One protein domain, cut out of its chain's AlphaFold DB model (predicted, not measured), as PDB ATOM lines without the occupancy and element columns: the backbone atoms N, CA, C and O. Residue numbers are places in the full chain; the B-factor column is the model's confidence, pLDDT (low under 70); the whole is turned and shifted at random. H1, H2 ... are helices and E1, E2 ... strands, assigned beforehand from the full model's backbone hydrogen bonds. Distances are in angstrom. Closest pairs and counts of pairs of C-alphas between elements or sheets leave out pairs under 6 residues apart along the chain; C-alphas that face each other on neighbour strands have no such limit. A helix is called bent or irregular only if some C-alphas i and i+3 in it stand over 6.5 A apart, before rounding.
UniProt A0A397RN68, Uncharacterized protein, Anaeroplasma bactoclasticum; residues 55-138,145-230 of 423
ATOM      1  N   ASN A  55      14.549 -29.871  -8.154       55.16
ATOM      2  CA  ASN A  55      15.118 -30.185  -6.830       55.16
ATOM      3  C   ASN A  55      15.370 -31.684  -6.611       55.16
ATOM      4  O   ASN A  55      16.185 -32.072  -5.778       55.16
ATOM      5  N   LEU A  56      14.617 -32.544  -7.297       52.22
ATOM      6  CA  LEU A  56      14.808 -33.987  -7.210       52.22
ATOM      7  C   LEU A  56      16.025 -34.473  -8.006       52.22
ATOM      8  O   LEU A  56      16.483 -35.588  -7.758       52.22
ATOM      9  N   LEU A  57      16.543 -33.667  -8.940       52.28
ATOM     10  CA  LEU A  57      17.609 -34.067  -9.863       52.28
ATOM     11  C   LEU A  57      18.887 -33.241  -9.706       52.28
ATOM     12  O   LEU A  57      19.970 -33.823  -9.653       52.28
ATOM     13  N   ALA A  58      18.767 -31.922  -9.589       44.16
ATOM     14  CA  ALA A  58      19.877 -31.014  -9.355       44.16
ATOM     15  C   ALA A  58      20.117 -30.869  -7.846       44.16
ATOM     16  O   ALA A  58      19.198 -30.586  -7.082       44.16
ATOM     17  N   GLY A  59      21.362 -31.075  -7.407       44.22
ATOM     18  CA  GLY A  59      21.737 -30.897  -5.999       44.22
ATOM     19  C   GLY A  59      21.716 -29.432  -5.546       44.22
ATOM     20  O   GLY A  59      21.525 -29.164  -4.364       44.22
ATOM     21  N   TYR A  60      21.888 -28.502  -6.490       52.31
ATOM     22  CA  TYR A  60      21.913 -27.058  -6.267       52.31
ATOM     23  C   TYR A  60      21.204 -26.353  -7.439       52.31
ATOM     24  O   TYR A  60      21.739 -26.292  -8.548       52.31
ATOM     25  N   ASP A  61      19.989 -25.847  -7.214       55.69
ATOM     26  CA  ASP A  61      19.132 -25.244  -8.243       55.69
ATOM     27  C   ASP A  61      18.542 -23.899  -7.819       55.69
ATOM     28  O   ASP A  61      17.949 -23.757  -6.746       55.69
ATOM     29  N   ASP A  62      18.714 -22.879  -8.657       59.72
ATOM     30  CA  ASP A  62      17.908 -21.672  -8.575       59.72
ATOM     31  C   ASP A  62      16.491 -22.063  -8.998       59.72
ATOM     32  O   ASP A  62      16.235 -22.407 -10.152       59.72
ATOM     33  N   LYS A  63      15.563 -22.054  -8.039       59.25
ATOM     34  CA  LYS A  63      14.162 -22.424  -8.277       59.25
ATOM     35  C   LYS A  63      13.435 -21.430  -9.184       59.25
ATOM     36  O   LYS A  63      12.293 -21.698  -9.565       59.25
ATOM     37  N   GLU A  64      14.054 -20.292  -9.510       69.81
ATOM     38  CA  GLU A  64      13.575 -19.434 -10.583       69.81
ATOM     39  C   GLU A  64      13.788 -20.094 -11.944       69.81
ATOM     40  O   GLU A  64      14.883 -20.506 -12.329       69.81
ATOM     41  N   ILE A  65      12.697 -20.156 -12.698       76.56
ATOM     42  CA  ILE A  65      12.705 -20.640 -14.068       76.56
ATOM     43  C   ILE A  65      13.550 -19.676 -14.904       76.56
ATOM     44  O   ILE A  65      13.209 -18.503 -15.060       76.56
ATOM     45  N   ALA A  66      14.648 -20.185 -15.453       82.75
ATOM     46  CA  ALA A  66      15.499 -19.451 -16.378       82.75
ATOM     47  C   ALA A  66      14.804 -19.268 -17.729       82.75
ATOM     48  O   ALA A  66      14.916 -18.216 -18.353       82.75
ATOM     49  N   TYR A  67      14.080 -20.299 -18.165       87.00
ATOM     50  CA  TYR A  67      13.300 -20.286 -19.391       87.00
ATOM     51  C   TYR A  67      12.176 -21.320 -19.320       87.00
ATOM     52  O   TYR A  67      12.367 -22.423 -18.810       87.00
ATOM     53  N   GLN A  68      11.001 -20.971 -19.837       87.88
ATOM     54  CA  GLN A  68       9.873 -21.885 -19.969       87.88
ATOM     55  C   GLN A  68       9.082 -21.541 -21.221       87.88
ATOM     56  O   GLN A  68       8.752 -20.380 -21.459       87.88
ATOM     57  N   GLU A  69       8.695 -22.575 -21.955       85.88
ATOM     58  CA  GLU A  69       7.738 -22.466 -23.044       85.88
ATOM     59  C   GLU A  69       6.845 -23.708 -23.063       85.88
ATOM     60  O   GLU A  69       7.302 -24.829 -22.836       85.88
ATOM     61  N   THR A  70       5.552 -23.506 -23.311       86.06
ATOM     62  CA  THR A  70       4.580 -24.590 -23.482       86.06
ATOM     63  C   THR A  70       3.918 -24.418 -24.840       86.06
ATOM     64  O   THR A  70       3.360 -23.363 -25.145       86.06
ATOM     65  N   PHE A  71       3.984 -25.461 -25.660       84.50
ATOM     66  CA  PHE A  71       3.475 -25.470 -27.023       84.50
ATOM     67  C   PHE A  71       1.980 -25.774 -27.061       84.50
ATOM     68  O   PHE A  71       1.391 -26.312 -26.122       84.50
ATOM     69  N   GLN A  72       1.350 -25.460 -28.197       81.69
ATOM     70  CA  GLN A  72      -0.084 -25.692 -28.406       81.69
ATOM     71  C   GLN A  72      -0.492 -27.154 -28.228       81.69
ATOM     72  O   GLN A  72      -1.643 -27.445 -27.913       81.69
ATOM     73  N   ASP A  73       0.438 -28.074 -28.459       79.75
ATOM     74  CA  ASP A  73       0.178 -29.498 -28.372       79.75
ATOM     75  C   ASP A  73       0.366 -30.093 -26.972       79.75
ATOM     76  O   ASP A  73       0.151 -31.293 -26.788       79.75
ATOM     77  N   GLY A  74       0.699 -29.239 -26.002       78.19
ATOM     78  CA  GLY A  74       0.919 -29.588 -24.609       78.19
ATOM     79  C   GLY A  74       2.365 -29.947 -24.285       78.19
ATOM     80  O   GLY A  74       2.677 -30.003 -23.096       78.19
ATOM     81  N   THR A  75       3.235 -30.161 -25.280       84.44
ATOM     82  CA  THR A  75       4.670 -30.323 -25.026       84.44
ATOM     83  C   THR A  75       5.178 -29.065 -24.334       84.44
ATOM     84  O   THR A  75       4.739 -27.956 -24.648       84.44
ATOM     85  N   GLY A  76       6.113 -29.202 -23.407       83.50
ATOM     86  CA  GLY A  76       6.744 -28.044 -22.797       83.50
ATOM     87  C   GLY A  76       8.217 -28.261 -22.544       83.50
ATOM     88  O   GLY A  76       8.698 -29.387 -22.463       83.50
ATOM     89  N   ILE A  77       8.927 -27.150 -22.430       87.06
ATOM     90  CA  ILE A  77      10.316 -27.095 -22.004       87.06
ATOM     91  C   ILE A  77      10.406 -26.167 -20.798       87.06
ATOM     92  O   ILE A  77       9.750 -25.124 -20.741       87.06
ATOM     93  N   VAL A  78      11.208 -26.560 -19.821       84.25
ATOM     94  CA  VAL A  78      11.520 -25.745 -18.651       84.25
ATOM     95  C   VAL A  78      12.995 -25.901 -18.320       84.25
ATOM     96  O   VAL A  78      13.516 -27.013 -18.324       84.25
ATOM     97  N   LEU A  79      13.661 -24.785 -18.049       85.12
ATOM     98  CA  LEU A  79      15.075 -24.698 -17.717       85.12
ATOM     99  C   LEU A  79      15.260 -23.872 -16.453       85.12
ATOM    100  O   LEU A  79      14.585 -22.862 -16.244       85.12
ATOM    101  N   PHE A  80      16.231 -24.279 -15.653       79.75
ATOM    102  CA  PHE A  80      16.620 -23.652 -14.402       79.75
ATOM    103  C   PHE A  80      18.101 -23.321 -14.436       79.75
ATOM    104  O   PHE A  80      18.883 -24.000 -15.101       79.75
ATOM    105  N   ARG A  81      18.488 -22.290 -13.689       78.50
ATOM    106  CA  ARG A  81      19.896 -22.042 -13.382       78.50
ATOM    107  C   ARG A  81      20.301 -23.039 -12.304       78.50
ATOM    108  O   ARG A  81      19.742 -23.031 -11.217       78.50
ATOM    109  N   THR A  82      21.251 -23.907 -12.588       71.19
ATOM    110  CA  THR A  82      21.699 -24.949 -11.664       71.19
ATOM    111  C   THR A  82      23.210 -24.902 -11.494       71.19
ATOM    112  O   THR A  82      23.915 -24.144 -12.169       71.19
ATOM    113  N   LEU A  83      23.707 -25.692 -10.552       67.06
ATOM    114  CA  LEU A  83      25.124 -25.946 -10.370       67.06
ATOM    115  C   LEU A  83      25.386 -27.441 -10.485       67.06
ATOM    116  O   LEU A  83      24.739 -28.261  -9.830       67.06
ATOM    117  N   SER A  84      26.373 -27.769 -11.307       66.62
ATOM    118  CA  SER A  84      26.755 -29.139 -11.631       66.62
ATOM    119  C   SER A  84      28.185 -29.365 -11.200       66.62
ATOM    120  O   SER A  84      29.083 -28.626 -11.595       66.62
ATOM    121  N   VAL A  85      28.410 -30.396 -10.397       58.12
ATOM    122  CA  VAL A  85      29.757 -30.808 -10.003       58.12
ATOM    123  C   VAL A  85      30.214 -31.914 -10.945       58.12
ATOM    124  O   VAL A  85      29.526 -32.918 -11.109       58.12
ATOM    125  N   ILE A  86      31.362 -31.720 -11.588       59.53
ATOM    126  CA  ILE A  86      31.962 -32.684 -12.509       59.53
ATOM    127  C   ILE A  86      33.307 -33.120 -11.948       59.53
ATOM    128  O   ILE A  86      34.186 -32.296 -11.689       59.53
ATOM    129  N   ASP A  87      33.490 -34.430 -11.849       53.78
ATOM    130  CA  ASP A  87      34.784 -35.027 -11.548       53.78
ATOM    131  C   ASP A  87      35.689 -34.930 -12.779       53.78
ATOM    132  O   ASP A  87      35.463 -35.608 -13.788       53.78
ATOM    133  N   ASN A  88      36.749 -34.122 -12.711       54.91
ATOM    134  CA  ASN A  88      37.785 -34.165 -13.735       54.91
ATOM    135  C   ASN A  88      38.762 -35.293 -13.391       54.91
ATOM    136  O   ASN A  88      39.677 -35.134 -12.586       54.91
ATOM    137  N   LYS A  89      38.569 -36.451 -14.026       48.53
ATOM    138  CA  LYS A  89      39.599 -37.491 -14.083       48.53
ATOM    139  C   LYS A  89      40.619 -37.105 -15.159       48.53
ATOM    140  O   LYS A  89      40.481 -37.501 -16.311       48.53
ATOM    141  N   GLU A  90      41.617 -36.296 -14.806       46.41
ATOM    142  CA  GLU A  90      42.876 -36.309 -15.563       46.41
ATOM    143  C   GLU A  90      43.701 -37.500 -15.070       46.41
ATOM    144  O   GLU A  90      43.866 -37.661 -13.863       46.41
ATOM    145  N   GLU A  91      44.190 -38.330 -15.999       40.41
ATOM    146  CA  GLU A  91      44.782 -39.662 -15.758       40.41
ATOM    147  C   GLU A  91      45.930 -39.714 -14.725       40.41
ATOM    148  O   GLU A  91      46.235 -40.797 -14.244       40.41
ATOM    149  N   ASP A  92      46.496 -38.577 -14.301       39.66
ATOM    150  CA  ASP A  92      47.649 -38.509 -13.389       39.66
ATOM    151  C   ASP A  92      47.505 -37.509 -12.216       39.66
ATOM    152  O   ASP A  92      48.483 -37.215 -11.520       39.66
ATOM    153  N   LYS A  93      46.312 -36.950 -11.958       41.53
ATOM    154  CA  LYS A  93      46.092 -35.994 -10.851       41.53
ATOM    155  C   LYS A  93      45.059 -36.498  -9.846       41.53
ATOM    156  O   LYS A  93      44.189 -37.300 -10.172       41.53
ATOM    157  N   LYS A  94      45.159 -36.011  -8.600       48.56
ATOM    158  CA  LYS A  94      44.113 -36.206  -7.582       48.56
ATOM    159  C   LYS A  94      42.765 -35.806  -8.181       48.56
ATOM    160  O   LYS A  94      42.688 -34.788  -8.857       48.56
ATOM    161  N   GLN A  95      41.737 -36.609  -7.921       47.28
ATOM    162  CA  GLN A  95      40.364 -36.345  -8.345       47.28
ATOM    163  C   GLN A  95      39.942 -34.958  -7.838       47.28
ATOM    164  O   GLN A  95      39.749 -34.762  -6.637       47.28
ATOM    165  N   GLU A  96      39.875 -33.993  -8.752       54.25
ATOM    166  CA  GLU A  96      39.400 -32.639  -8.488       54.25
ATOM    167  C   GLU A  96      37.955 -32.548  -8.986       54.25
ATOM    168  O   GLU A  96      37.671 -32.637 -10.187       54.25
ATOM    169  N   GLU A  97      37.031 -32.443  -8.030       59.22
ATOM    170  CA  GLU A  97      35.633 -32.117  -8.296       59.22
ATOM    171  C   GLU A  97      35.561 -30.618  -8.612       59.22
ATOM    172  O   GLU A  97      35.945 -29.803  -7.775       59.22
ATOM    173  N   ASN A  98      35.058 -30.248  -9.791       63.38
ATOM    174  CA  ASN A  98      34.824 -28.850 -10.147       63.38
ATOM    175  C   ASN A  98      33.325 -28.599 -10.310       63.38
ATOM    176  O   ASN A  98      32.650 -29.280 -11.080       63.38
ATOM    177  N   ALA A  99      32.814 -27.601  -9.603       67.94
ATOM    178  CA  ALA A  99      31.497 -27.031  -9.801       67.94
ATOM    179  C   ALA A  99      31.488 -26.095 -11.019       67.94
ATOM    180  O   ALA A  99      32.379 -25.262 -11.200       67.94
ATOM    181  N   TYR A 100      30.440 -26.206 -11.826       72.06
ATOM    182  CA  TYR A 100      30.155 -25.356 -12.974       72.06
ATOM    183  C   TYR A 100      28.730 -24.831 -12.869       72.06
ATOM    184  O   TYR A 100      27.837 -25.541 -12.398       72.06
ATOM    185  N   LYS A 101      28.494 -23.610 -13.358       79.69
ATOM    186  CA  LYS A 101      27.127 -23.172 -13.626       79.69
ATOM    187  C   LYS A 101      26.548 -24.010 -14.760       79.69
ATOM    188  O   LYS A 101      27.257 -24.404 -15.695       79.69
ATOM    189  N   SER A 102      25.251 -24.238 -14.701       78.62
ATOM    190  CA  SER A 102      24.531 -24.980 -15.722       78.62
ATOM    191  C   SER A 102      23.133 -24.433 -15.946       78.62
ATOM    192  O   SER A 102      22.541 -23.793 -15.077       78.62
ATOM    193  N   TYR A 103      22.611 -24.689 -17.140       83.56
ATOM    194  CA  TYR A 103      21.182 -24.665 -17.395       83.56
ATOM    195  C   TYR A 103      20.705 -26.104 -17.496       83.56
ATOM    196  O   TYR A 103      21.067 -26.810 -18.437       83.56
ATOM    197  N   SER A 104      19.904 -26.526 -16.525       77.06
ATOM    198  CA  SER A 104      19.352 -27.880 -16.485       77.06
ATOM    199  C   SER A 104      17.845 -27.839 -16.469       77.06
ATOM    200  O   SER A 104      17.233 -26.906 -15.943       77.06
ATOM    201  N   GLY A 105      17.227 -28.865 -17.028       78.06
ATOM    202  CA  GLY A 105      15.784 -28.932 -17.030       78.06
ATOM    203  C   GLY A 105      15.240 -30.060 -17.873       78.06
ATOM    204  O   GLY A 105      15.870 -31.105 -18.037       78.06
ATOM    205  N   PHE A 106      14.022 -29.849 -18.350       81.50
ATOM    206  CA  PHE A 106      13.204 -30.900 -18.921       81.50
ATOM    207  C   PHE A 106      12.531 -30.432 -20.191       81.50
ATOM    208  O   PHE A 106      12.021 -29.314 -20.258       81.50
ATOM    209  N   ILE A 107      12.443 -31.340 -21.153       85.62
ATOM    210  CA  ILE A 107      11.362 -31.329 -22.129       85.62
ATOM    211  C   ILE A 107      10.368 -32.413 -21.709       85.62
ATOM    212  O   ILE A 107      10.767 -33.525 -21.371       85.62
ATOM    213  N   TYR A 108       9.086 -32.076 -21.637       84.12
ATOM    214  CA  TYR A 108       8.055 -32.914 -21.027       84.12
ATOM    215  C   TYR A 108       6.776 -32.922 -21.854       84.12
ATOM    216  O   TYR A 108       6.574 -32.075 -22.726       84.12
ATOM    217  N   ASN A 109       5.913 -33.897 -21.564       79.75
ATOM    218  CA  ASN A 109       4.705 -34.176 -22.333       79.75
ATOM    219  C   ASN A 109       5.008 -34.394 -23.829       79.75
ATOM    220  O   ASN A 109       4.279 -33.950 -24.712       79.75
ATOM    221  N   LEU A 110       6.113 -35.095 -24.106       77.81
ATOM    222  CA  LEU A 110       6.573 -35.422 -25.460       77.81
ATOM    223  C   LEU A 110       5.560 -36.289 -26.225       77.81
ATOM    224  O   LEU A 110       5.489 -36.261 -27.457       77.81
ATOM    225  N   GLY A 111       4.771 -37.064 -25.475       64.12
ATOM    226  CA  GLY A 111       3.829 -38.044 -25.993       64.12
ATOM    227  C   GLY A 111       4.494 -39.068 -26.917       64.12
ATOM    228  O   GLY A 111       5.690 -39.037 -27.190       64.12
ATOM    229  N   GLY A 112       3.695 -39.952 -27.514       65.69
ATOM    230  CA  GLY A 112       4.174 -40.882 -28.552       65.69
ATOM    231  C   GLY A 112       4.566 -40.216 -29.886       65.69
ATOM    232  O   GLY A 112       4.477 -40.861 -30.929       65.69
ATOM    233  N   ARG A 113       4.897 -38.917 -29.890       70.81
ATOM    234  CA  ARG A 113       5.187 -38.110 -31.089       70.81
ATOM    235  C   ARG A 113       6.670 -37.836 -31.253       70.81
ATOM    236  O   ARG A 113       7.147 -37.839 -32.387       70.81
ATOM    237  N   TYR A 114       7.382 -37.618 -30.148       81.69
ATOM    238  CA  TYR A 114       8.832 -37.571 -30.182       81.69
ATOM    239  C   TYR A 114       9.364 -38.971 -30.470       81.69
ATOM    240  O   TYR A 114       9.154 -39.907 -29.697       81.69
ATOM    241  N   LYS A 115      10.002 -39.135 -31.627       80.25
ATOM    242  CA  LYS A 115      10.529 -40.431 -32.036       80.25
ATOM    243  C   LYS A 115      11.920 -40.605 -31.458       80.25
ATOM    244  O   LYS A 115      12.846 -39.902 -31.843       80.25
ATOM    245  N   ALA A 116      12.065 -41.581 -30.586       74.75
ATOM    246  CA  ALA A 116      13.352 -42.071 -30.136       74.75
ATOM    247  C   ALA A 116      13.411 -43.576 -30.366       74.75
ATOM    248  O   ALA A 116      12.390 -44.264 -30.294       74.75
ATOM    249  N   ASN A 117      14.602 -44.093 -30.644       71.81
ATOM    250  CA  ASN A 117      14.839 -45.527 -30.651       71.81
ATOM    251  C   ASN A 117      16.177 -45.828 -29.973       71.81
ATOM    252  O   ASN A 117      17.053 -44.971 -29.916       71.81
ATOM    253  N   GLY A 118      16.297 -47.033 -29.414       66.56
ATOM    254  CA  GLY A 118      17.505 -47.442 -28.697       66.56
ATOM    255  C   GLY A 118      18.654 -47.813 -29.620       66.56
ATOM    256  O   GLY A 118      19.768 -47.940 -29.159       66.56
ATOM    257  N   LEU A 119      18.433 -47.971 -30.921       69.56
ATOM    258  CA  LEU A 119      19.453 -48.533 -31.801       69.56
ATOM    259  C   LEU A 119      20.675 -47.608 -31.896       69.56
ATOM    260  O   LEU A 119      20.523 -46.395 -31.975       69.56
ATOM    261  N   ILE A 120      21.877 -48.170 -32.035       60.12
ATOM    262  CA  ILE A 120      23.141 -47.417 -32.214       60.12
ATOM    263  C   ILE A 120      23.087 -46.350 -33.338       60.12
ATOM    264  O   ILE A 120      23.801 -45.354 -33.297       60.12
ATOM    265  N   ASN A 121      22.218 -46.506 -34.345       65.88
ATOM    266  CA  ASN A 121      22.040 -45.521 -35.427       65.88
ATOM    267  C   ASN A 121      21.085 -44.362 -35.075       65.88
ATOM    268  O   ASN A 121      20.664 -43.614 -35.963       65.88
ATOM    269  N   ASN A 122      20.704 -44.239 -33.808       70.56
ATOM    270  CA  ASN A 122      19.813 -43.215 -33.306       70.56
ATOM    271  C   ASN A 122      20.452 -41.821 -33.384       70.56
ATOM    272  O   ASN A 122      21.575 -41.605 -32.938       70.56
ATOM    273  N   ARG A 123      19.706 -40.856 -33.928       75.44
ATOM    274  CA  ARG A 123      20.134 -39.452 -34.047       75.44
ATOM    275  C   ARG A 123      19.470 -38.526 -33.029       75.44
ATOM    276  O   ARG A 123      19.478 -37.315 -33.219       75.44
ATOM    277  N   THR A 124      18.880 -39.080 -31.968       78.44
ATOM    278  CA  THR A 124      18.272 -38.282 -30.900       78.44
ATOM    279  C   THR A 124      19.334 -37.461 -30.185       78.44
ATOM    280  O   THR A 124      20.182 -37.988 -29.458       78.44
ATOM    281  N   SER A 125      19.255 -36.151 -30.359       80.50
ATOM    282  CA  SER A 125      20.222 -35.239 -29.783       80.50
ATOM    283  C   SER A 125      19.642 -33.855 -29.526       80.50
ATOM    284  O   SER A 125      18.530 -33.518 -29.946       80.50
ATOM    285  N   LEU A 126      20.401 -33.075 -28.774       81.50
ATOM    286  CA  LEU A 126      20.140 -31.692 -28.444       81.50
ATOM    287  C   LEU A 126      21.178 -30.830 -29.153       81.50
ATOM    288  O   LEU A 126      22.358 -30.870 -28.812       81.50
ATOM    289  N   VAL A 127      20.732 -30.026 -30.110       83.69
ATOM    290  CA  VAL A 127      21.581 -29.077 -30.826       83.69
ATOM    291  C   VAL A 127      21.423 -27.703 -30.193       83.69
ATOM    292  O   VAL A 127      20.321 -27.162 -30.118       83.69
ATOM    293  N   ILE A 128      22.533 -27.144 -29.732       82.75
ATOM    294  CA  ILE A 128      22.601 -25.855 -29.050       82.75
ATOM    295  C   ILE A 128      23.285 -24.875 -29.982       82.75
ATOM    296  O   ILE A 128      24.484 -25.015 -30.203       82.75
ATOM    297  N   ASN A 129      22.563 -23.879 -30.483       82.12
ATOM    298  CA  ASN A 129      23.166 -22.798 -31.256       82.12
ATOM    299  C   ASN A 129      23.641 -21.700 -30.291       82.12
ATOM    300  O   ASN A 129      22.878 -21.251 -29.426       82.12
ATOM    301  N   TYR A 130      24.889 -21.279 -30.447       74.31
ATOM    302  CA  TYR A 130      25.568 -20.304 -29.595       74.31
ATOM    303  C   TYR A 130      26.280 -19.242 -30.443       74.31
ATOM    304  O   TYR A 130      26.539 -19.448 -31.630       74.31
ATOM    305  N   ASP A 131      26.640 -18.110 -29.835       68.75
ATOM    306  CA  ASP A 131      27.479 -17.113 -30.504       68.75
ATOM    307  C   ASP A 131      28.922 -17.626 -30.582       68.75
ATOM    308  O   ASP A 131      29.587 -17.811 -29.557       68.75
ATOM    309  N   GLU A 132      29.416 -17.836 -31.805       64.50
ATOM    310  CA  GLU A 132      30.759 -18.347 -32.091       64.50
ATOM    311  C   GLU A 132      31.870 -17.530 -31.406       64.50
ATOM    312  O   GLU A 132      32.887 -18.097 -31.001       64.50
ATOM    313  N   ALA A 133      31.658 -16.227 -31.181       63.06
ATOM    314  CA  ALA A 133      32.605 -15.363 -30.473       63.06
ATOM    315  C   ALA A 133      32.797 -15.735 -28.989       63.06
ATOM    316  O   ALA A 133      33.752 -15.280 -28.357       63.06
ATOM    317  N   THR A 134      31.901 -16.547 -28.428       59.38
ATOM    318  CA  THR A 134      31.855 -16.889 -27.001       59.38
ATOM    319  C   THR A 134      32.135 -18.368 -26.715       59.38
ATOM    320  O   THR A 134      32.040 -18.824 -25.571       59.38
ATOM    321  N   TYR A 135      32.520 -19.126 -27.745       61.12
ATOM    322  CA  TYR A 135      32.856 -20.539 -27.629       61.12
ATOM    323  C   TYR A 135      34.115 -20.767 -26.786       61.12
ATOM    324  O   TYR A 135      35.177 -20.200 -27.057       61.12
ATOM    325  N   GLN A 136      34.017 -21.653 -25.793       58.53
ATOM    326  CA  GLN A 136      35.156 -22.105 -25.000       58.53
ATOM    327  C   GLN A 136      35.421 -23.588 -25.302       58.53
ATOM    328  O   GLN A 136      34.608 -24.439 -24.943       58.53
ATOM    329  N   PRO A 137      36.533 -23.942 -25.974       53.75
ATOM    330  CA  PRO A 137      36.788 -25.328 -26.341       53.75
ATOM    331  C   PRO A 137      37.073 -26.200 -25.108       53.75
ATOM    332  O   PRO A 137      38.062 -26.010 -24.398       53.75
ATOM    333  N   GLY A 138      36.242 -27.226 -24.913       46.72
ATOM    334  CA  GLY A 138      36.468 -28.350 -24.005       46.72
ATOM    335  C   GLY A 138      36.301 -29.669 -24.767       46.72
ATOM    336  O   GLY A 138      35.220 -29.940 -25.264       46.72
ATOM    337  N   LEU A 145      33.823 -25.596 -38.483       43.53
ATOM    338  CA  LEU A 145      33.076 -24.469 -37.913       43.53
ATOM    339  C   LEU A 145      31.566 -24.698 -38.066       43.53
ATOM    340  O   LEU A 145      31.016 -24.565 -39.161       43.53
ATOM    341  N   VAL A 146      30.904 -25.000 -36.960       47.66
ATOM    342  CA  VAL A 146      29.460 -24.890 -36.812       47.66
ATOM    343  C   VAL A 146      29.251 -24.237 -35.453       47.66
ATOM    344  O   VAL A 146      29.793 -24.719 -34.461       47.66
ATOM    345  N   SER A 147      28.497 -23.140 -35.395       56.28
ATOM    346  CA  SER A 147      28.136 -22.411 -34.166       56.28
ATOM    347  C   SER A 147      27.177 -23.210 -33.265       56.28
ATOM    348  O   SER A 147      26.323 -22.639 -32.589       56.28
ATOM    349  N   ASN A 148      27.266 -24.543 -33.311       62.12
ATOM    350  CA  ASN A 148      26.314 -25.463 -32.727       62.12
ATOM    351  C   ASN A 148      27.047 -26.553 -31.933       62.12
ATOM    352  O   ASN A 148      27.961 -27.190 -32.454       62.12
ATOM    353  N   VAL A 149      26.632 -26.803 -30.689       68.44
ATOM    354  CA  VAL A 149      27.061 -27.976 -29.909       68.44
ATOM    355  C   VAL A 149      25.984 -29.039 -30.032       68.44
ATOM    356  O   VAL A 149      24.837 -28.789 -29.675       68.44
ATOM    357  N   ASP A 150      26.362 -30.223 -30.501       66.12
ATOM    358  CA  ASP A 150      25.490 -31.392 -30.498       66.12
ATOM    359  C   ASP A 150      25.721 -32.210 -29.216       66.12
ATOM    360  O   ASP A 150      26.850 -32.593 -28.895       66.12
ATOM    361  N   ILE A 151      24.658 -32.443 -28.449       72.94
ATOM    362  CA  ILE A 151      24.666 -33.256 -27.236       72.94
ATOM    363  C   ILE A 151      23.751 -34.454 -27.459       72.94
ATOM    364  O   ILE A 151      22.528 -34.324 -27.484       72.94
ATOM    365  N   SER A 152      24.333 -35.646 -27.562       68.44
ATOM    366  CA  SER A 152      23.566 -36.891 -27.608       68.44
ATOM    367  C   SER A 152      22.737 -37.050 -26.329       68.44
ATOM    368  O   SER A 152      23.290 -37.080 -25.231       68.44
ATOM    369  N   LEU A 153      21.413 -37.154 -26.479       70.25
ATOM    370  CA  LEU A 153      20.479 -37.337 -25.359       70.25
ATOM    371  C   LEU A 153      20.341 -38.814 -24.967       70.25
ATOM    372  O   LEU A 153      20.013 -39.129 -23.827       70.25
ATOM    373  N   LEU A 154      20.613 -39.714 -25.915       69.12
ATOM    374  CA  LEU A 154      20.620 -41.160 -25.734       69.12
ATOM    375  C   LEU A 154      22.006 -41.673 -26.130       69.12
ATOM    376  O   LEU A 154      22.324 -41.701 -27.316       69.12
ATOM    377  N   ASN A 155      22.869 -41.953 -25.153       58.91
ATOM    378  CA  ASN A 155      24.296 -42.169 -25.420       58.91
ATOM    379  C   ASN A 155      24.949 -43.300 -24.614       58.91
ATOM    380  O   ASN A 155      26.149 -43.520 -24.778       58.91
ATOM    381  N   HIS A 156      24.193 -44.002 -23.768       59.81
ATOM    382  CA  HIS A 156      24.713 -45.112 -22.979       59.81
ATOM    383  C   HIS A 156      23.987 -46.404 -23.323       59.81
ATOM    384  O   HIS A 156      22.785 -46.524 -23.121       59.81
ATOM    385  N   ASP A 157      24.758 -47.307 -23.916       59.97
ATOM    386  CA  ASP A 157      24.484 -48.731 -24.040       59.97
ATOM    387  C   ASP A 157      25.398 -49.394 -23.003       59.97
ATOM    388  O   ASP A 157      26.600 -49.566 -23.221       59.97
ATOM    389  N   THR A 158      24.875 -49.565 -21.789       53.91
ATOM    390  CA  THR A 158      25.681 -49.948 -20.621       53.91
ATOM    391  C   THR A 158      26.042 -51.432 -20.646       53.91
ATOM    392  O   THR A 158      27.043 -51.834 -20.052       53.91
ATOM    393  N   ASN A 159      25.241 -52.246 -21.330       59.03
ATOM    394  CA  ASN A 159      25.402 -53.694 -21.437       59.03
ATOM    395  C   ASN A 159      25.963 -54.148 -22.803       59.03
ATOM    396  O   ASN A 159      26.146 -55.353 -22.990       59.03
ATOM    397  N   ASP A 160      26.284 -53.207 -23.700       63.16
ATOM    398  CA  ASP A 160      26.815 -53.425 -25.055       63.16
ATOM    399  C   ASP A 160      25.888 -54.323 -25.904       63.16
ATOM    400  O   ASP A 160      26.337 -55.144 -26.712       63.16
ATOM    401  N   ASP A 161      24.569 -54.219 -25.682       70.56
ATOM    402  CA  ASP A 161      23.551 -55.011 -26.382       70.56
ATOM    403  C   ASP A 161      23.094 -54.383 -27.715       70.56
ATOM    404  O   ASP A 161      22.295 -54.965 -28.463       70.56
ATOM    405  N   GLY A 162      23.658 -53.224 -28.056       65.44
ATOM    406  CA  GLY A 162      23.335 -52.433 -29.230       65.44
ATOM    407  C   GLY A 162      22.115 -51.528 -29.058       65.44
ATOM    408  O   GLY A 162      21.637 -50.980 -30.066       65.44
ATOM    409  N   MET A 163      21.606 -51.382 -27.830       66.12
ATOM    410  CA  MET A 163      20.469 -50.545 -27.466       66.12
ATOM    411  C   MET A 163      20.820 -49.545 -26.350       66.12
ATOM    412  O   MET A 163      21.329 -49.887 -25.295       66.12
ATOM    413  N   TYR A 164      20.475 -48.275 -26.552       63.69
ATOM    414  CA  TYR A 164      20.613 -47.226 -25.549       63.69
ATOM    415  C   TYR A 164      19.570 -47.364 -24.427       63.69
ATOM    416  O   TYR A 164      18.361 -47.395 -24.688       63.69
ATOM    417  N   ASP A 165      20.036 -47.330 -23.177       54.78
ATOM    418  CA  ASP A 165      19.246 -47.556 -21.957       54.78
ATOM    419  C   ASP A 165      18.224 -46.439 -21.672       54.78
ATOM    420  O   ASP A 165      17.115 -46.679 -21.190       54.78
ATOM    421  N   THR A 166      18.555 -45.199 -22.036       56.22
ATOM    422  CA  THR A 166      17.767 -43.988 -21.732       56.22
ATOM    423  C   THR A 166      16.453 -43.866 -22.517       56.22
ATOM    424  O   THR A 166      15.626 -42.988 -22.258       56.22
ATOM    425  N   VAL A 167      16.196 -44.777 -23.461       58.19
ATOM    426  CA  VAL A 167      14.944 -44.826 -24.241       58.19
ATOM    427  C   VAL A 167      13.758 -45.293 -23.403       58.19
ATOM    428  O   VAL A 167      12.626 -44.869 -23.651       58.19
ATOM    429  N   VAL A 168      13.988 -46.135 -22.396       58.94
ATOM    430  CA  VAL A 168      12.912 -46.724 -21.585       58.94
ATOM    431  C   VAL A 168      12.170 -45.655 -20.778       58.94
ATOM    432  O   VAL A 168      10.938 -45.662 -20.731       58.94
ATOM    433  N   THR A 169      12.888 -44.701 -20.184       57.09
ATOM    434  CA  THR A 169      12.284 -43.607 -19.405       57.09
ATOM    435  C   THR A 169      11.426 -42.702 -20.274       57.09
ATOM    436  O   THR A 169      10.307 -42.367 -19.890       57.09
ATOM    437  N   LEU A 170      11.906 -42.362 -21.470       62.19
ATOM    438  CA  LEU A 170      11.154 -41.563 -22.430       62.19
ATOM    439  C   LEU A 170       9.842 -42.254 -22.837       62.19
ATOM    440  O   LEU A 170       8.789 -41.616 -22.841       62.19
ATOM    441  N   VAL A 171       9.897 -43.556 -23.141       63.16
ATOM    442  CA  VAL A 171       8.720 -44.351 -23.536       63.16
ATOM    443  C   VAL A 171       7.686 -44.436 -22.410       63.16
ATOM    444  O   VAL A 171       6.487 -44.417 -22.682       63.16
ATOM    445  N   ASN A 172       8.136 -44.511 -21.155       60.81
ATOM    446  CA  ASN A 172       7.257 -44.757 -20.012       60.81
ATOM    447  C   ASN A 172       6.771 -43.488 -19.293       60.81
ATOM    448  O   ASN A 172       5.700 -43.542 -18.693       60.81
ATOM    449  N   TYR A 173       7.521 -42.382 -19.345       61.16
ATOM    450  CA  TYR A 173       7.263 -41.189 -18.522       61.16
ATOM    451  C   TYR A 173       7.255 -39.858 -19.297       61.16
ATOM    452  O   TYR A 173       7.163 -38.794 -18.694       61.16
ATOM    453  N   ASN A 174       7.306 -39.886 -20.637       77.19
ATOM    454  CA  ASN A 174       7.074 -38.735 -21.532       77.19
ATOM    455  C   ASN A 174       7.914 -37.466 -21.265       77.19
ATOM    456  O   ASN A 174       7.494 -36.365 -21.648       77.19
ATOM    457  N   TYR A 175       9.093 -37.586 -20.654       78.69
ATOM    458  CA  TYR A 175      10.021 -36.471 -20.459       78.69
ATOM    459  C   TYR A 175      11.472 -36.876 -20.737       78.69
ATOM    460  O   TYR A 175      11.817 -38.056 -20.714       78.69
ATOM    461  N   ILE A 176      12.328 -35.878 -20.973       78.25
ATOM    462  CA  ILE A 176      13.789 -36.014 -21.053       78.25
ATOM    463  C   ILE A 176      14.407 -34.957 -20.147       78.25
ATOM    464  O   ILE A 176      14.070 -33.777 -20.258       78.25
ATOM    465  N   TYR A 177      15.315 -35.385 -19.270       76.50
ATOM    466  CA  TYR A 177      16.182 -34.492 -18.507       76.50
ATOM    467  C   TYR A 177      17.460 -34.209 -19.294       76.50
ATOM    468  O   TYR A 177      18.036 -35.115 -19.894       76.50
ATOM    469  N   PHE A 178      17.921 -32.963 -19.272       75.19
ATOM    470  CA  PHE A 178      19.179 -32.573 -19.893       75.19
ATOM    471  C   PHE A 178      19.828 -31.409 -19.143       75.19
ATOM    472  O   PHE A 178      19.171 -30.652 -18.426       75.19
ATOM    473  N   GLU A 179      21.137 -31.279 -19.329       75.75
ATOM    474  CA  GLU A 179      21.982 -30.304 -18.650       75.75
ATOM    475  C   GLU A 179      22.997 -29.711 -19.630       75.75
ATOM    476  O   GLU A 179      23.664 -30.429 -20.381       75.75
ATOM    477  N   ILE A 180      23.120 -28.385 -19.608       78.69
ATOM    478  CA  ILE A 180      24.051 -27.614 -20.429       78.69
ATOM    479  C   ILE A 180      25.002 -26.877 -19.492       78.69
ATOM    480  O   ILE A 180      24.578 -26.071 -18.670       78.69
ATOM    481  N   LEU A 181      26.294 -27.158 -19.615       75.81
ATOM    482  CA  LEU A 181      27.336 -26.655 -18.717       75.81
ATOM    483  C   LEU A 181      28.001 -25.398 -19.293       75.81
ATOM    484  O   LEU A 181      28.359 -25.394 -20.473       75.81
ATOM    485  N   GLU A 182      28.298 -24.410 -18.443       77.06
ATOM    486  CA  GLU A 182      29.044 -23.182 -18.795       77.06
ATOM    487  C   GLU A 182      30.397 -23.488 -19.469       77.06
ATOM    488  O   GLU A 182      30.859 -22.749 -20.330       77.06
ATOM    489  N   LYS A 183      31.011 -24.637 -19.147       72.12
ATOM    490  CA  LYS A 183      32.267 -25.103 -19.764       72.12
ATOM    491  C   LYS A 183      32.170 -25.310 -21.284       72.12
ATOM    492  O   LYS A 183      33.204 -25.359 -21.942       72.12
ATOM    493  N   ARG A 184      30.968 -25.524 -21.832       66.81
ATOM    494  CA  ARG A 184      30.765 -25.864 -23.253       66.81
ATOM    495  C   ARG A 184      30.445 -24.644 -24.112       66.81
ATOM    496  O   ARG A 184      30.892 -24.577 -25.251       66.81
ATOM    497  N   VAL A 185      29.656 -23.717 -23.578       71.31
ATOM    498  CA  VAL A 185      29.146 -22.524 -24.266       71.31
ATOM    499  C   VAL A 185      28.920 -21.423 -23.232       71.31
ATOM    500  O   VAL A 185      28.445 -21.712 -22.136       71.31
ATOM    501  N   ALA A 186      29.239 -20.167 -23.559       73.88
ATOM    502  CA  ALA A 186      28.990 -19.043 -22.651       73.88
ATOM    503  C   ALA A 186      27.585 -18.436 -22.821       73.88
ATOM    504  O   ALA A 186      27.038 -17.873 -21.874       73.88
ATOM    505  N   ASN A 187      26.975 -18.587 -23.996       82.19
ATOM    506  CA  ASN A 187      25.596 -18.200 -24.264       82.19
ATOM    507  C   ASN A 187      24.876 -19.255 -25.120       82.19
ATOM    508  O   ASN A 187      25.498 -20.086 -25.778       82.19
ATOM    509  N   ILE A 188      23.547 -19.256 -25.053       85.81
ATOM    510  CA  ILE A 188      22.665 -20.190 -25.752       85.81
ATOM    511  C   ILE A 188      21.547 -19.379 -26.399       85.81
ATOM    512  O   ILE A 188      20.629 -18.900 -25.725       85.81
ATOM    513  N   GLU A 189      21.607 -19.233 -27.716       86.50
ATOM    514  CA  GLU A 189      20.579 -18.515 -28.466       86.50
ATOM    515  C   GLU A 189      19.360 -19.398 -28.702       86.50
ATOM    516  O   GLU A 189      18.225 -18.978 -28.461       86.50
ATOM    517  N   ASN A 190      19.603 -20.630 -29.149       89.44
ATOM    518  CA  ASN A 190      18.565 -21.566 -29.538       89.44
ATOM    519  C   ASN A 190      18.913 -22.994 -29.114       89.44
ATOM    520  O   ASN A 190      20.071 -23.407 -29.149       89.44
ATOM    521  N   ILE A 191      17.880 -23.748 -28.754       89.94
ATOM    522  CA  ILE A 191      17.963 -25.169 -28.446       89.94
ATOM    523  C   ILE A 191      17.024 -25.911 -29.395       89.94
ATOM    524  O   ILE A 191      15.844 -25.579 -29.499       89.94
ATOM    525  N   THR A 192      17.531 -26.938 -30.070       89.81
ATOM    526  CA  THR A 192      16.762 -27.776 -30.990       89.81
ATOM    527  C   THR A 192      16.866 -29.244 -30.594       89.81
ATOM    528  O   THR A 192      17.957 -29.793 -30.498       89.81
ATOM    529  N   PHE A 193      15.721 -29.895 -30.406       87.81
ATOM    530  CA  PHE A 193      15.627 -31.330 -30.147       87.81
ATOM    531  C   PHE A 193      15.476 -32.080 -31.464       87.81
ATOM    532  O   PHE A 193      14.493 -31.880 -32.185       87.81
ATOM    533  N   LEU A 194      16.427 -32.959 -31.769       86.00
ATOM    534  CA  LEU A 194      16.373 -33.862 -32.912       86.00
ATOM    535  C   LEU A 194      15.790 -35.214 -32.496       86.00
ATOM    536  O   LEU A 194      16.068 -35.711 -31.406       86.00
ATOM    537  N   ASP A 195      14.957 -35.797 -33.352       85.88
ATOM    538  CA  ASP A 195      14.397 -37.139 -33.180       85.88
ATOM    539  C   ASP A 195      15.366 -38.232 -33.680       85.88
ATOM    540  O   ASP A 195      16.473 -37.951 -34.139       85.88
ATOM    541  N   CYS A 196      14.963 -39.502 -33.612       84.06
ATOM    542  CA  CYS A 196      15.805 -40.625 -34.022       84.06
ATOM    543  C   CYS A 196      16.210 -40.616 -35.503       84.06
ATOM    544  O   CYS A 196      17.212 -41.234 -35.860       84.06
ATOM    545  N   ASP A 197      15.458 -39.916 -36.357       83.56
ATOM    546  CA  ASP A 197      15.762 -39.745 -37.780       83.56
ATOM    547  C   ASP A 197      16.678 -38.523 -38.023       83.56
ATOM    548  O   ASP A 197      17.112 -38.279 -39.156       83.56
ATOM    549  N   GLY A 198      16.983 -37.743 -36.980       82.88
ATOM    550  CA  GLY A 198      17.713 -36.477 -37.051       82.88
ATOM    551  C   GLY A 198      16.838 -35.310 -37.513       82.88
ATOM    552  O   GLY A 198      17.357 -34.303 -37.995       82.88
ATOM    553  N   LYS A 199      15.508 -35.440 -37.436       88.31
ATOM    554  CA  LYS A 199      14.578 -34.356 -37.766       88.31
ATOM    555  C   LYS A 199      14.335 -33.504 -36.534       88.31
ATOM    556  O   LYS A 199      14.149 -34.026 -35.440       88.31
ATOM    557  N   ALA A 200      14.278 -32.191 -36.729       88.94
ATOM    558  CA  ALA A 200      13.896 -31.274 -35.667       88.94
ATOM    559  C   ALA A 200      12.459 -31.567 -35.221       88.94
ATOM    560  O   ALA A 200      11.517 -31.448 -36.008       88.94
ATOM    561  N   TYR A 201      12.314 -31.953 -33.958       88.69
ATOM    562  CA  TYR A 201      11.027 -32.090 -33.300       88.69
ATOM    563  C   TYR A 201      10.540 -30.725 -32.815       88.69
ATOM    564  O   TYR A 201       9.479 -30.262 -33.227       88.69
ATOM    565  N   ILE A 202      11.350 -30.063 -31.985       88.88
ATOM    566  CA  ILE A 202      11.080 -28.734 -31.427       88.88
ATOM    567  C   ILE A 202      12.363 -27.910 -31.478       88.88
ATOM    568  O   ILE A 202      13.452 -28.431 -31.249       88.88
ATOM    569  N   SER A 203      12.214 -26.619 -31.762       90.38
ATOM    570  CA  SER A 203      13.281 -25.627 -31.694       90.38
ATOM    571  C   SER A 203      12.779 -24.410 -30.927       90.38
ATOM    572  O   SER A 203      11.670 -23.938 -31.185       90.38
ATOM    573  N   VAL A 204      13.581 -23.928 -29.982       90.88
ATOM    574  CA  VAL A 204      13.238 -22.825 -29.083       90.88
ATOM    575  C   VAL A 204      14.333 -21.784 -29.028       90.88
ATOM    576  O   VAL A 204      15.506 -22.120 -28.916       90.88
ATOM    577  N   ASN A 205      13.940 -20.512 -29.051       90.06
ATOM    578  CA  ASN A 205      14.855 -19.391 -28.862       90.06
ATOM    579  C   ASN A 205      14.873 -19.017 -27.380       90.06
ATOM    580  O   ASN A 205      13.906 -18.453 -26.868       90.06
ATOM    581  N   THR A 206      15.959 -19.358 -26.693       85.75
ATOM    582  CA  THR A 206      16.052 -19.252 -25.233       85.75
ATOM    583  C   THR A 206      16.775 -17.994 -24.769       85.75
ATOM    584  O   THR A 206      16.429 -17.463 -23.719       85.75
ATOM    585  N   HIS A 207      17.768 -17.521 -25.535       85.25
ATOM    586  CA  HIS A 207      18.636 -16.384 -25.185       85.25
ATOM    587  C   HIS A 207      19.182 -16.447 -23.743       85.25
ATOM    588  O   HIS A 207      19.076 -15.490 -22.973       85.25
ATOM    589  N   LEU A 208      19.744 -17.597 -23.367       87.56
ATOM    590  CA  LEU A 208      20.352 -17.818 -22.055       87.56
ATOM    591  C   LEU A 208      21.826 -17.420 -22.091       87.56
ATOM    592  O   LEU A 208      22.502 -17.605 -23.099       87.56
ATOM    593  N   ASP A 209      22.336 -16.885 -20.989       85.69
ATOM    594  CA  ASP A 209      23.682 -16.324 -20.931       85.69
ATOM    595  C   ASP A 209      24.286 -16.575 -19.549       85.69
ATOM    596  O   ASP A 209      23.767 -16.104 -18.533       85.69
ATOM    597  N   PHE A 210      25.388 -17.326 -19.520       80.94
ATOM    598  CA  PHE A 210      26.108 -17.679 -18.299       80.94
ATOM    599  C   PHE A 210      26.883 -16.501 -17.687       80.94
ATOM    600  O   PHE A 210      27.302 -16.574 -16.524       80.94
ATOM    601  N   THR A 211      27.065 -15.417 -18.452       75.62
ATOM    602  CA  THR A 211      27.683 -14.169 -17.989       75.62
ATOM    603  C   THR A 211      26.727 -13.307 -17.171       75.62
ATOM    604  O   THR A 211      27.187 -12.528 -16.334       75.62
ATOM    605  N   ASN A 212      25.411 -13.479 -17.346       72.25
ATOM    606  CA  ASN A 212      24.441 -12.871 -16.445       72.25
ATOM    607  C   ASN A 212      24.661 -13.406 -15.029       72.25
ATOM    608  O   ASN A 212      24.955 -14.589 -14.842       72.25
ATOM    609  N   GLU A 213      24.505 -12.541 -14.023       63.75
ATOM    610  CA  GLU A 213      24.638 -12.967 -12.634       63.75
ATOM    611  C   GLU A 213      23.594 -14.043 -12.325       63.75
ATOM    612  O   GLU A 213      22.401 -13.784 -12.169       63.75
ATOM    613  N   PHE A 214      24.078 -15.278 -12.201       70.75
ATOM    614  CA  PHE A 214      23.430 -16.259 -11.351       70.75
ATOM    615  C   PHE A 214      23.412 -15.654  -9.950       70.75
ATOM    616  O   PHE A 214      24.326 -14.909  -9.583       70.75
ATOM    617  N   HIS A 215      22.370 -15.956  -9.178       64.75
ATOM    618  CA  HIS A 215      22.193 -15.416  -7.836       64.75
ATOM    619  C   HIS A 215      23.533 -15.383  -7.069       64.75
ATOM    620  O   HIS A 215      24.221 -16.399  -7.024       64.75
ATOM    621  N   ALA A 216      23.922 -14.238  -6.486       57.25
ATOM    622  CA  ALA A 216      25.292 -13.987  -5.998       57.25
ATOM    623  C   ALA A 216      25.876 -15.121  -5.127       57.25
ATOM    624  O   ALA A 216      27.037 -15.495  -5.279       57.25
ATOM    625  N   SER A 217      25.039 -15.735  -4.284       63.72
ATOM    626  CA  SER A 217      25.409 -16.880  -3.440       63.72
ATOM    627  C   SER A 217      25.820 -18.142  -4.225       63.72
ATOM    628  O   SER A 217      26.627 -18.917  -3.728       63.72
ATOM    629  N   LEU A 218      25.315 -18.355  -5.446       68.31
ATOM    630  CA  LEU A 218      25.674 -19.481  -6.322       68.31
ATOM    631  C   LEU A 218      27.043 -19.256  -6.976       68.31
ATOM    632  O   LEU A 218      27.866 -20.165  -7.006       68.31
ATOM    633  N   THR A 219      27.331 -18.032  -7.423       74.69
ATOM    634  CA  THR A 219      28.658 -17.664  -7.946       74.69
ATOM    635  C   THR A 219      29.736 -17.777  -6.861       74.69
ATOM    636  O   THR A 219      30.817 -18.320  -7.106       74.69
ATOM    637  N   GLU A 220      29.433 -17.323  -5.642       75.31
ATOM    638  CA  GLU A 220      30.326 -17.481  -4.489       75.31
ATOM    639  C   GLU A 220      30.507 -18.958  -4.117       75.31
ATOM    640  O   GLU A 220      31.633 -19.390  -3.884       75.31
ATOM    641  N   PHE A 221      29.437 -19.760  -4.160       73.94
ATOM    642  CA  PHE A 221      29.520 -21.202  -3.932       73.94
ATOM    643  C   PHE A 221      30.437 -21.891  -4.948       73.94
ATOM    644  O   PHE A 221      31.329 -22.620  -4.530       73.94
ATOM    645  N   VAL A 222      30.275 -21.647  -6.258       74.81
ATOM    646  CA  VAL A 222      31.161 -22.210  -7.303       74.81
ATOM    647  C   VAL A 222      32.617 -21.861  -7.014       74.81
ATOM    648  O   VAL A 222      33.483 -22.731  -7.049       74.81
ATOM    649  N   THR A 223      32.877 -20.591  -6.704       81.69
ATOM    650  CA  THR A 223      34.231 -20.095  -6.434       81.69
ATOM    651  C   THR A 223      34.837 -20.808  -5.228       81.69
ATOM    652  O   THR A 223      35.895 -21.421  -5.345       81.69
ATOM    653  N   VAL A 224      34.136 -20.808  -4.093       76.56
ATOM    654  CA  VAL A 224      34.609 -21.440  -2.855       76.56
ATOM    655  C   VAL A 224      34.750 -22.955  -3.022       76.56
ATOM    656  O   VAL A 224      35.716 -23.529  -2.526       76.56
ATOM    657  N   PHE A 225      33.832 -23.606  -3.742       71.94
ATOM    658  CA  PHE A 225      33.862 -25.050  -3.976       71.94
ATOM    659  C   PHE A 225      35.073 -25.453  -4.822       71.94
ATOM    660  O   PHE A 225      35.763 -26.411  -4.482       71.94
ATOM    661  N   ASN A 226      35.359 -24.695  -5.883       75.62
ATOM    662  CA  ASN A 226      36.493 -24.952  -6.772       75.62
ATOM    663  C   ASN A 226      37.840 -24.594  -6.128       75.62
ATOM    664  O   ASN A 226      38.851 -25.216  -6.435       75.62
ATOM    665  N   GLU A 227      37.870 -23.614  -5.219       81.00
ATOM    666  CA  GLU A 227      39.054 -23.322  -4.404       81.00
ATOM    667  C   GLU A 227      39.302 -24.413  -3.349       81.00
ATOM    668  O   GLU A 227      40.444 -24.822  -3.127       81.00
ATOM    669  N   ASN A 228      38.241 -24.866  -2.673       71.94
ATOM    670  CA  ASN A 228      38.288 -25.907  -1.652       71.94
ATOM    671  C   ASN A 228      36.897 -26.520  -1.399       71.94
ATOM    672  O   ASN A 228      36.101 -26.007  -0.610       71.94
ATOM    673  N   SER A 229      36.654 -27.711  -1.948       64.75
ATOM    674  CA  SER A 229      35.387 -28.445  -1.803       64.75
ATOM    675  C   SER A 229      35.047 -28.889  -0.370       64.75
ATOM    676  O   SER A 229      33.957 -29.404  -0.119       64.75
ATOM    677  N   LYS A 230      35.960 -28.697   0.594       66.31
ATOM    678  CA  LYS A 230      35.761 -28.988   2.027       66.31
ATOM    679  C   LYS A 230      35.634 -27.729   2.890       66.31
ATOM    680  O   LYS A 230      35.668 -27.833   4.117       66.31
TER     681      LYS A 230
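AT A GLANCE: This is residues 55 to 138 and 145 to 230 of the 423 residues of an uncharacterized protein of Anaeroplasma bactoclasticum (UniProt A0A397RN68). Two twisted four-stranded sheets lie partly face to face as a sandwich with crossed strands, and the long bent hairpin of E2 and E3 runs on past the other sheet. H2 packs along that hairpin, while the short helix H1 only grazes the edge of the same sheet by E6. The printed part has 170 residues, with eight named strands and two named helices in the order E1 E2 E3 E4 E5 H1 E6 E7 E8 H2. Both sheets are antiparallel, ordered E1 E2 E3 E6 and E5 E4 E7 E8, and the class is mixed, helices and strands. The whole is compact, with a radius of gyration of the C-alphas of 16.8 A and spans of 45 by 39 by 37 A.

HOW THE PARTS SIT: E1, residues 60 to 70, E2, residues 76 to 88, and E3, residues 96 to 108, form a meander, each strand the antiparallel neighbour of the one before. E1 and E2 are a hairpin, with N 62 and O 81 2.8 A apart; E2 and E3 are another, with N 82 and O 102 2.8 A apart. E2 bends by 68 degrees at residue 81 and E3 by 64 degrees at residue 101. E4, residues 125 to 129, is the antiparallel neighbour of E5, residues 148 to 152, with N 126 and O 151 2.8 A apart. H1, residues 167 to 173, comes closest to E6, residues 175 to 181, at the C-alphas of Leu 170 and Ile 176, 6.3 A apart. E6 is an edge strand beside E3, with N 103 and O 180 2.8 A apart. E7, residues 187 to 194, is beside E4, with N 127 and O 192 2.8 A apart, and forms a hairpin with E8, residues 200 to 209, with N 191 and O 204 2.9 A apart. The two sheets make a sandwich, two sheets face to face, their facing parts 10.5 A centre to centre and their strands at 62 degrees. The closest C-alphas of E1 and E8 are those of Tyr 67 and Thr 206, 6.5 A apart. H2, residues 216 to 227, is over E2 and E3 at a height over the sheet of 9.0 A, two layers of helix and sheet, and runs along the strands, at 2 degrees to E2 on the local plane. In H1 and H2 every O i to N i+4 pair is within hydrogen-bond range.

IN THESE COORDINATES: E1 begins at C-alpha 60, (21.913, -27.058, -6.267), and is 24.6 A long. E2 is 32.9 A and E3 33.8 A long; E8 is 23.2 A. H2 is 16.7 A long and ends at C-alpha 227, (39.054, -23.322, -4.404).

THE WHOLE: The two C-alphas farthest apart, those of Gln 72 and Asp 92, are 51.7 A apart. Residues 139 to 144 are not printed, and C-alphas 138 and 145 are 14.8 A apart across the cut. The links E3 to E4 and E5 to H1 are long. The mean pLDDT of the printed part is 70.9; 75 residues are under 70, among them residues 83 to 99 and 162 to 173.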